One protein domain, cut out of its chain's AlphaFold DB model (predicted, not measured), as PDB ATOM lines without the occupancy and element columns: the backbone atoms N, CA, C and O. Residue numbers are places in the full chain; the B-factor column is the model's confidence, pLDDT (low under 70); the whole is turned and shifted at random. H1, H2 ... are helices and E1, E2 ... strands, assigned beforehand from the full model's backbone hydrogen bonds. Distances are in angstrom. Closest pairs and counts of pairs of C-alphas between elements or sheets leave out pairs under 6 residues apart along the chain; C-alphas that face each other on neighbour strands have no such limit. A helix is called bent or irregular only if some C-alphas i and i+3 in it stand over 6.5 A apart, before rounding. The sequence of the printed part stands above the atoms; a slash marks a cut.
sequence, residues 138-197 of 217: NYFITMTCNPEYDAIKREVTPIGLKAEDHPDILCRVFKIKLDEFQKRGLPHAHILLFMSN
ATOM      1  N   ASN A 138     -68.214 -38.741 -42.601       84.94
ATOM      2  CA  ASN A 138     -68.316 -37.702 -43.622       84.94
ATOM      3  C   ASN A 138     -67.144 -37.734 -44.608       84.94
ATOM      4  O   ASN A 138     -67.347 -37.517 -45.797       84.94
ATOM      5  N   TYR A 139     -65.934 -38.027 -44.125       83.00
ATOM      6  CA  TYR A 139     -64.739 -38.128 -44.963       83.00
ATOM      7  C   TYR A 139     -63.984 -39.430 -44.713       83.00
ATOM      8  O   TYR A 139     -63.937 -39.935 -43.587       83.00
ATOM      9  N   PHE A 140     -63.363 -39.932 -45.780       80.31
ATOM     10  CA  PHE A 140     -62.455 -41.072 -45.777       80.31
ATOM     11  C   PHE A 140     -61.098 -40.627 -46.323       80.31
ATOM     12  O   PHE A 140     -60.958 -40.385 -47.521       80.31
ATOM     13  N   ILE A 141     -60.102 -40.499 -45.446       76.81
ATOM     14  CA  ILE A 141     -58.761 -40.030 -45.824       76.81
ATOM     15  C   ILE A 141     -57.819 -41.228 -45.958       76.81
ATOM     16  O   ILE A 141     -57.826 -42.131 -45.119       76.81
ATOM     17  N   THR A 142     -56.997 -41.216 -47.012       66.75
ATOM     18  CA  THR A 142     -55.938 -42.201 -47.282       66.75
ATOM     19  C   THR A 142     -54.625 -41.449 -47.529       66.75
ATOM     20  O   THR A 142     -54.563 -40.657 -48.460       66.75
ATOM     21  N   MET A 143     -53.580 -41.665 -46.717       65.88
ATOM     22  CA  MET A 143     -52.295 -40.950 -46.866       65.88
ATOM     23  C   MET A 143     -51.190 -41.817 -47.481       65.88
ATOM     24  O   MET A 143     -50.465 -42.459 -46.751       65.88
ATOM     25  N   THR A 144     -50.962 -41.830 -48.782       61.34
ATOM     26  CA  THR A 144     -49.963 -42.733 -49.394       61.34
ATOM     27  C   THR A 144     -48.492 -42.426 -49.032       61.34
ATOM     28  O   THR A 144     -48.126 -41.319 -48.643       61.34
ATOM     29  N   CYS A 145     -47.611 -43.433 -49.145       62.56
ATOM     30  CA  CYS A 145     -46.161 -43.245 -48.993       62.56
ATOM     31  C   CYS A 145     -45.586 -42.509 -50.206       62.56
ATOM     32  O   CYS A 145     -45.848 -42.931 -51.330       62.56
ATOM     33  N   ASN A 146     -44.713 -41.521 -49.994       70.25
ATOM     34  CA  ASN A 146     -43.890 -40.969 -51.068       70.25
ATOM     35  C   ASN A 146     -42.576 -41.779 -51.199       70.25
ATOM     36  O   ASN A 146     -41.775 -41.770 -50.260       70.25
ATOM     37  N   PRO A 147     -42.318 -42.484 -52.318       61.31
ATOM     38  CA  PRO A 147     -41.060 -43.209 -52.523       61.31
ATOM     39  C   PRO A 147     -39.830 -42.288 -52.596       61.31
ATOM     40  O   PRO A 147     -38.711 -42.755 -52.395       61.31
ATOM     41  N   GLU A 148     -40.025 -40.983 -52.810       69.81
ATOM     42  CA  GLU A 148     -38.950 -39.998 -52.947       69.81
ATOM     43  C   GLU A 148     -38.353 -39.513 -51.617       69.81
ATOM     44  O   GLU A 148     -37.468 -38.654 -51.634       69.81
ATOM     45  N   TYR A 149     -38.787 -40.046 -50.468       78.00
ATOM     46  CA  TYR A 149     -38.236 -39.633 -49.177       78.00
ATOM     47  C   TYR A 149     -36.720 -39.846 -49.096       78.00
ATOM     48  O   TYR A 149     -36.207 -40.931 -49.379       78.00
ATOM     49  N   ASP A 150     -36.015 -38.843 -48.565       80.88
ATOM     50  CA  ASP A 150     -34.560 -38.882 -48.381       80.88
ATOM     51  C   ASP A 150     -34.089 -40.102 -47.586       80.88
ATOM     52  O   ASP A 150     -33.027 -40.649 -47.861       80.88
ATOM     53  N   ALA A 151     -34.882 -40.563 -46.615       81.31
ATOM     54  CA  ALA A 151     -34.571 -41.759 -45.838       81.31
ATOM     55  C   ALA A 151     -34.513 -43.029 -46.707       81.31
ATOM     56  O   ALA A 151     -33.660 -43.882 -46.480       81.31
ATOM     57  N   ILE A 152     -35.386 -43.140 -47.715       81.06
ATOM     58  CA  ILE A 152     -35.387 -44.262 -48.663       81.06
ATOM     59  C   ILE A 152     -34.178 -44.126 -49.592       81.06
ATOM     60  O   ILE A 152     -33.405 -45.071 -49.740       81.06
ATOM     61  N   LYS A 153     -33.961 -42.930 -50.154       83.06
ATOM     62  CA  LYS A 153     -32.823 -42.655 -51.046       83.06
ATOM     63  C   LYS A 153     -31.484 -42.955 -50.368       83.06
ATOM     64  O   LYS A 153     -30.664 -43.671 -50.929       83.06
ATOM     65  N   ARG A 154     -31.282 -42.506 -49.128       85.31
ATOM     66  CA  ARG A 154     -30.039 -42.738 -48.367       85.31
ATOM     67  C   ARG A 154     -29.688 -44.215 -48.202       85.31
ATOM     68  O   ARG A 154     -28.510 -44.550 -48.245       85.31
ATOM     69  N   GLU A 155     -30.677 -45.088 -48.032       81.19
ATOM     70  CA  GLU A 155     -30.435 -46.527 -47.872       81.19
ATOM     71  C   GLU A 155     -30.263 -47.254 -49.211       81.19
ATOM     72  O   GLU A 155     -29.471 -48.191 -49.318       81.19
ATOM     73  N   VAL A 156     -30.993 -46.824 -50.241       83.12
ATOM     74  CA  VAL A 156     -31.089 -47.536 -51.522       83.12
ATOM     75  C   VAL A 156     -30.018 -47.071 -52.526       83.12
ATOM     76  O   VAL A 156     -29.427 -47.902 -53.224       83.12
ATOM     77  N   THR A 157     -29.704 -45.771 -52.576       83.19
ATOM     78  CA  THR A 157     -28.735 -45.180 -53.519       83.19
ATOM     79  C   THR A 157     -27.325 -45.780 -53.409       83.19
ATOM     80  O   THR A 157     -26.767 -46.118 -54.453       83.19
ATOM     81  N   PRO A 158     -26.744 -46.023 -52.212       83.00
ATOM     82  CA  PRO A 158     -25.417 -46.646 -52.092       83.00
ATOM     83  C   PRO A 158     -25.344 -48.081 -52.630       83.00
ATOM     84  O   PRO A 158     -24.259 -48.600 -52.882       83.00
ATOM     85  N   ILE A 159     -26.493 -48.747 -52.768       78.00
ATOM     86  CA  ILE A 159     -26.605 -50.129 -53.247       78.00
ATOM     87  C   ILE A 159     -26.880 -50.155 -54.766       78.00
ATOM     88  O   ILE A 159     -26.753 -51.204 -55.394       78.00
ATOM     89  N   GLY A 160     -27.215 -49.011 -55.375       82.56
ATOM     90  CA  GLY A 160     -27.545 -48.912 -56.801       82.56
ATOM     91  C   GLY A 160     -28.894 -49.543 -57.167       82.56
ATOM     92  O   GLY A 160     -29.073 -50.020 -58.289       82.56
ATOM     93  N   LEU A 161     -29.831 -49.597 -56.218       83.50
ATOM     94  CA  LEU A 161     -31.167 -50.169 -56.411       83.50
ATOM     95  C   LEU A 161     -32.230 -49.074 -56.570       83.50
ATOM     96  O   LEU A 161     -31.951 -47.891 -56.378       83.50
ATOM     97  N   LYS A 162     -33.454 -49.461 -56.945       83.19
ATOM     98  CA  LYS A 162     -34.623 -48.573 -56.885       83.19
ATOM     99  C   LYS A 162     -35.408 -48.821 -55.600       83.19
ATOM    100  O   LYS A 162     -35.330 -49.900 -55.018       83.19
ATOM    101  N   ALA A 163     -36.203 -47.840 -55.176       80.06
ATOM    102  CA  ALA A 163     -37.066 -47.975 -54.002       80.06
ATOM    103  C   ALA A 163     -38.023 -49.182 -54.119       80.06
ATOM    104  O   ALA A 163     -38.242 -49.911 -53.155       80.06
ATOM    105  N   GLU A 164     -38.520 -49.437 -55.330       81.19
ATOM    106  CA  GLU A 164     -39.393 -50.564 -55.687       81.19
ATOM    107  C   GLU A 164     -38.753 -51.940 -55.439       81.19
ATOM    108  O   GLU A 164     -39.448 -52.908 -55.133       81.19
ATOM    109  N   ASP A 165     -37.424 -52.038 -55.539       83.88
ATOM    110  CA  ASP A 165     -36.702 -53.297 -55.358       83.88
ATOM    111  C   ASP A 165     -36.630 -53.718 -53.876       83.88
ATOM    112  O   ASP A 165     -36.341 -54.881 -53.592       83.88
ATOM    113  N   HIS A 166     -36.902 -52.802 -52.935       80.81
ATOM    114  CA  HIS A 166     -36.683 -53.001 -51.498       80.81
ATOM    115  C   HIS A 166     -37.943 -52.654 -50.666       80.81
ATOM    116  O   HIS A 166     -37.960 -51.692 -49.883       80.81
ATOM    117  N   PRO A 167     -39.037 -53.433 -50.815       81.25
ATOM    118  CA  PRO A 167     -40.330 -53.131 -50.198       81.25
ATOM    119  C   PRO A 167     -40.302 -53.146 -48.664       81.25
ATOM    120  O   PRO A 167     -41.120 -52.488 -48.028       81.25
ATOM    121  N   ASP A 168     -39.366 -53.848 -48.037       80.06
ATOM    122  CA  ASP A 168     -39.181 -53.857 -46.584       80.06
ATOM    123  C   ASP A 168     -38.613 -52.531 -46.046       80.06
ATOM    124  O   ASP A 168     -39.047 -52.096 -44.977       80.06
ATOM    125  N   ILE A 169     -37.713 -51.851 -46.775       82.44
ATOM    126  CA  ILE A 169     -37.238 -50.502 -46.412       82.44
ATOM    127  C   ILE A 169     -38.379 -49.510 -46.587       82.44
ATOM    128  O   ILE A 169     -38.632 -48.727 -45.671       82.44
ATOM    129  N   LEU A 170     -39.116 -49.592 -47.701       81.00
ATOM    130  CA  LEU A 170     -40.318 -48.786 -47.925       81.00
ATOM    131  C   LEU A 170     -41.307 -48.938 -46.771       81.00
ATOM    132  O   LEU A 170     -41.655 -47.950 -46.129       81.00
ATOM    133  N   CYS A 171     -41.694 -50.176 -46.445       78.62
ATOM    134  CA  CYS A 171     -42.607 -50.469 -45.342       78.62
ATOM    135  C   CYS A 171     -42.076 -49.959 -43.996       78.62
ATOM    136  O   CYS A 171     -42.859 -49.490 -43.171       78.62
ATOM    137  N   ARG A 172     -40.763 -50.042 -43.752       80.44
ATOM    138  CA  ARG A 172     -40.151 -49.630 -42.483       80.44
ATOM    139  C   ARG A 172     -40.056 -48.119 -42.347       80.44
ATOM    140  O   ARG A 172     -40.456 -47.601 -41.312       80.44
ATOM    141  N   VAL A 173     -39.556 -47.416 -43.364       80.06
ATOM    142  CA  VAL A 173     -39.515 -45.944 -43.383       80.06
ATOM    143  C   VAL A 173     -40.928 -45.405 -43.278       80.06
ATOM    144  O   VAL A 173     -41.183 -44.518 -42.469       80.06
ATOM    145  N   PHE A 174     -41.856 -45.997 -44.024       74.81
ATOM    146  CA  PHE A 174     -43.260 -45.679 -43.903       74.81
ATOM    147  C   PHE A 174     -43.770 -45.895 -42.482       74.81
ATOM    148  O   PHE A 174     -44.357 -44.979 -41.932       74.81
ATOM    149  N   LYS A 175     -43.504 -47.046 -41.853       76.12
ATOM    150  CA  LYS A 175     -43.922 -47.321 -40.472       76.12
ATOM    151  C   LYS A 175     -43.290 -46.356 -39.462       76.12
ATOM    152  O   LYS A 175     -43.973 -45.912 -38.552       76.12
ATOM    153  N   ILE A 176     -42.022 -45.990 -39.627       77.94
ATOM    154  CA  ILE A 176     -41.347 -45.012 -38.761       77.94
ATOM    155  C   ILE A 176     -41.985 -43.635 -38.928       77.94
ATOM    156  O   ILE A 176     -42.349 -43.014 -37.935       77.94
ATOM    157  N   LYS A 177     -42.178 -43.182 -40.170       72.00
ATOM    158  CA  LYS A 177     -42.869 -41.922 -40.459       72.00
ATOM    159  C   LYS A 177     -44.287 -41.962 -39.908       72.00
ATOM    160  O   LYS A 177     -44.697 -41.033 -39.231       72.00
ATOM    161  N   LEU A 178     -44.994 -43.068 -40.104       67.69
ATOM    162  CA  LEU A 178     -46.323 -43.314 -39.567       67.69
ATOM    163  C   LEU A 178     -46.361 -43.160 -38.051       67.69
ATOM    164  O   LEU A 178     -47.254 -42.497 -37.542       67.69
ATOM    165  N   ASP A 179     -45.402 -43.751 -37.346       70.12
ATOM    166  CA  ASP A 179     -45.322 -43.712 -35.888       70.12
ATOM    167  C   ASP A 179     -44.904 -42.314 -35.385       70.12
ATOM    168  O   ASP A 179     -45.417 -41.842 -34.370       70.12
ATOM    169  N   GLU A 180     -44.019 -41.612 -36.104       70.94
ATOM    170  CA  GLU A 180     -43.678 -40.200 -35.857       70.94
ATOM    171  C   GLU A 180     -44.902 -39.293 -36.021       70.94
ATOM    172  O   GLU A 180     -45.186 -38.458 -35.157       70.94
ATOM    173  N   PHE A 181     -45.656 -39.490 -37.099       60.44
ATOM    174  CA  PHE A 181     -46.884 -38.762 -37.368       60.44
ATOM    175  C   PHE A 181     -48.024 -39.191 -36.434       60.44
ATOM    176  O   PHE A 181     -48.823 -38.349 -36.057       60.44
ATOM    177  N   GLN A 182     -48.078 -40.437 -35.949       57.41
ATOM    178  CA  GLN A 182     -49.019 -40.882 -34.908       57.41
ATOM    179  C   GLN A 182     -48.757 -40.205 -33.564       57.41
ATOM    180  O   GLN A 182     -49.703 -39.766 -32.914       57.41
ATOM    181  N   LYS A 183     -47.486 -40.049 -33.171       62.75
ATOM    182  CA  LYS A 183     -47.103 -39.254 -31.987       62.75
ATOM    183  C   LYS A 183     -47.476 -37.773 -32.126       62.75
ATOM    184  O   LYS A 183     -47.599 -37.089 -31.117       62.75
ATOM    185  N   ARG A 184     -47.656 -37.290 -33.360       54.81
ATOM    186  CA  ARG A 184     -48.096 -35.927 -33.709       54.81
ATOM    187  C   ARG A 184     -49.520 -35.878 -34.286       54.81
ATOM    188  O   ARG A 184     -49.923 -34.852 -34.814       54.81
ATOM    189  N   GLY A 185     -50.275 -36.968 -34.142       43.84
ATOM    190  CA  GLY A 185     -51.686 -37.056 -34.482       43.84
ATOM    191  C   GLY A 185     -52.057 -36.953 -35.961       43.84
ATOM    192  O   GLY A 185     -52.955 -36.177 -36.233       43.84
ATOM    193  N   LEU A 186     -51.483 -37.741 -36.884       40.84
ATOM    194  CA  LEU A 186     -52.287 -38.558 -37.822       40.84
ATOM    195  C   LEU A 186     -51.447 -39.441 -38.774       40.84
ATOM    196  O   LEU A 186     -50.461 -38.985 -39.334       40.84
ATOM    197  N   PRO A 187     -51.843 -40.704 -39.004       47.06
ATOM    198  CA  PRO A 187     -51.082 -41.706 -39.739       47.06
ATOM    199  C   PRO A 187     -51.522 -41.762 -41.208       47.06
ATOM    200  O   PRO A 187     -52.649 -41.411 -41.530       47.06
ATOM    201  N   HIS A 188     -50.786 -42.441 -42.076       41.53
ATOM    202  CA  HIS A 188     -51.478 -43.282 -43.048       41.53
ATOM    203  C   HIS A 188     -52.317 -44.344 -42.331       41.53
ATOM    204  O   HIS A 188     -51.891 -45.439 -41.969       41.53
ATOM    205  N   ALA A 189     -53.551 -43.942 -42.111       53.81
ATOM    206  CA  ALA A 189     -54.670 -44.714 -41.657       53.81
ATOM    207  C   ALA A 189     -55.784 -44.494 -42.672       53.81
ATOM    208  O   ALA A 189     -55.796 -43.505 -43.402       53.81
ATOM    209  N   HIS A 190     -56.721 -45.427 -42.700       60.16
ATOM    210  CA  HIS A 190     -58.053 -45.107 -43.168       60.16
ATOM    211  C   HIS A 190     -58.715 -44.322 -42.047       60.16
ATOM    212  O   HIS A 190     -59.096 -44.893 -41.023       60.16
ATOM    213  N   ILE A 191     -58.734 -43.001 -42.197       70.44
ATOM    214  CA  ILE A 191     -59.287 -42.109 -41.183       70.44
ATOM    215  C   ILE A 191     -60.725 -41.826 -41.580       70.44
ATOM    216  O   ILE A 191     -60.988 -41.291 -42.656       70.44
ATOM    217  N   LEU A 192     -61.638 -42.209 -40.695       79.12
ATOM    218  CA  LEU A 192     -63.040 -41.842 -40.769       79.12
ATOM    219  C   LEU A 192     -63.249 -40.592 -39.921       79.12
ATOM    220  O   LEU A 192     -62.994 -40.623 -38.716       79.12
ATOM    221  N   LEU A 193     -63.700 -39.504 -40.543       81.50
ATOM    222  CA  LEU A 193     -64.044 -38.273 -39.833       81.50
ATOM    223  C   LEU A 193     -65.557 -38.182 -39.648       81.50
ATOM    224  O   LEU A 193     -66.306 -38.195 -40.625       81.50
ATOM    225  N   PHE A 194     -65.989 -38.062 -38.393       83.94
ATOM    226  CA  PHE A 194     -67.374 -37.799 -38.011       83.94
ATOM    227  C   PHE A 194     -67.454 -36.346 -37.555       83.94
ATOM    228  O   PHE A 194     -66.889 -35.989 -36.523       83.94
ATOM    229  N   MET A 195     -68.096 -35.494 -38.348       79.88
ATOM    230  CA  MET A 195     -68.220 -34.076 -38.014       79.88
ATOM    231  C   MET A 195     -69.525 -33.813 -37.269       79.88
ATOM    232  O   MET A 195     -70.559 -34.416 -37.570       79.88
ATOM    233  N   SER A 196     -69.498 -32.875 -36.325       80.50
ATOM    234  CA  SER A 196     -70.715 -32.321 -35.726       80.50
ATOM    235  C   SER A 196     -71.576 -31.660 -36.803       80.50
ATOM    236  O   SER A 196     -71.047 -31.132 -37.779       80.50
ATOM    237  N   ASN A 197     -72.903 -31.678 -36.633       77.19
ATOM    238  CA  ASN A 197     -73.849 -31.220 -37.662       77.19
ATOM    239  C   ASN A 197     -73.569 -29.800 -38.181       77.19
ATOM    240  O   ASN A 197     -73.764 -29.551 -39.363       77.19
TER     241      ASN A 197
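What this domain is: This is residues 138 to 197 of the 217 residues of the protein "Helitron_like_N domain-containing protein" of Arachis hypogaea (UniProt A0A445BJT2). A long, loose rod has a ribbon of two short antiparallel strands, E1 and E2, at one end and a helical hairpin, H1 and H2, towards the other. The printed part has 60 residues, in the order E1, H1, H2, E2, and is mostly helix. The radius of gyration of the C-alphas is 14.7 A; the spans are 53 by 20 by 15 A.

Where its parts are: E1 is residues 139 to 141, starting at C-alpha 139 (-64.739, -38.128, -44.963). H1 is residues 150 to 159, 14.6 A long, and only just irregular: C-alphas 155 and 158 are 6.6 A apart. H2, residues 167 to 183, is 23.9 A long. E2, residues 191 to 193, ends at C-alpha 193 (-64.044, -38.273, -39.833).

How they stand to each other: E1 and E2 are antiparallel at 158 degrees, with N 141 and O 191 3.0 A apart, within hydrogen-bond range. H1 and H2 touch, H2 with residues 169 to 173 alone; the closest C-alphas, of Ile 152 and Leu 170, are 6.7 A apart. Their tilt is shallow, 21 degrees, opposite ways. Every O i to N i+4 pair is within hydrogen-bond range in H2, 3 of 6 in H1. E1 and H2 are apart, as are H1 and E2.

The domain as a whole: The C-alphas farthest apart, of Ile 159 and Asn 197, are 53.2 A apart. The printed part has no cut, and its three links are short. Residues 180 to 185, of which 180 to 183 belong to H2, stand free. The model's pLDDT is under 70 at 17 residues, among them 181 to 190.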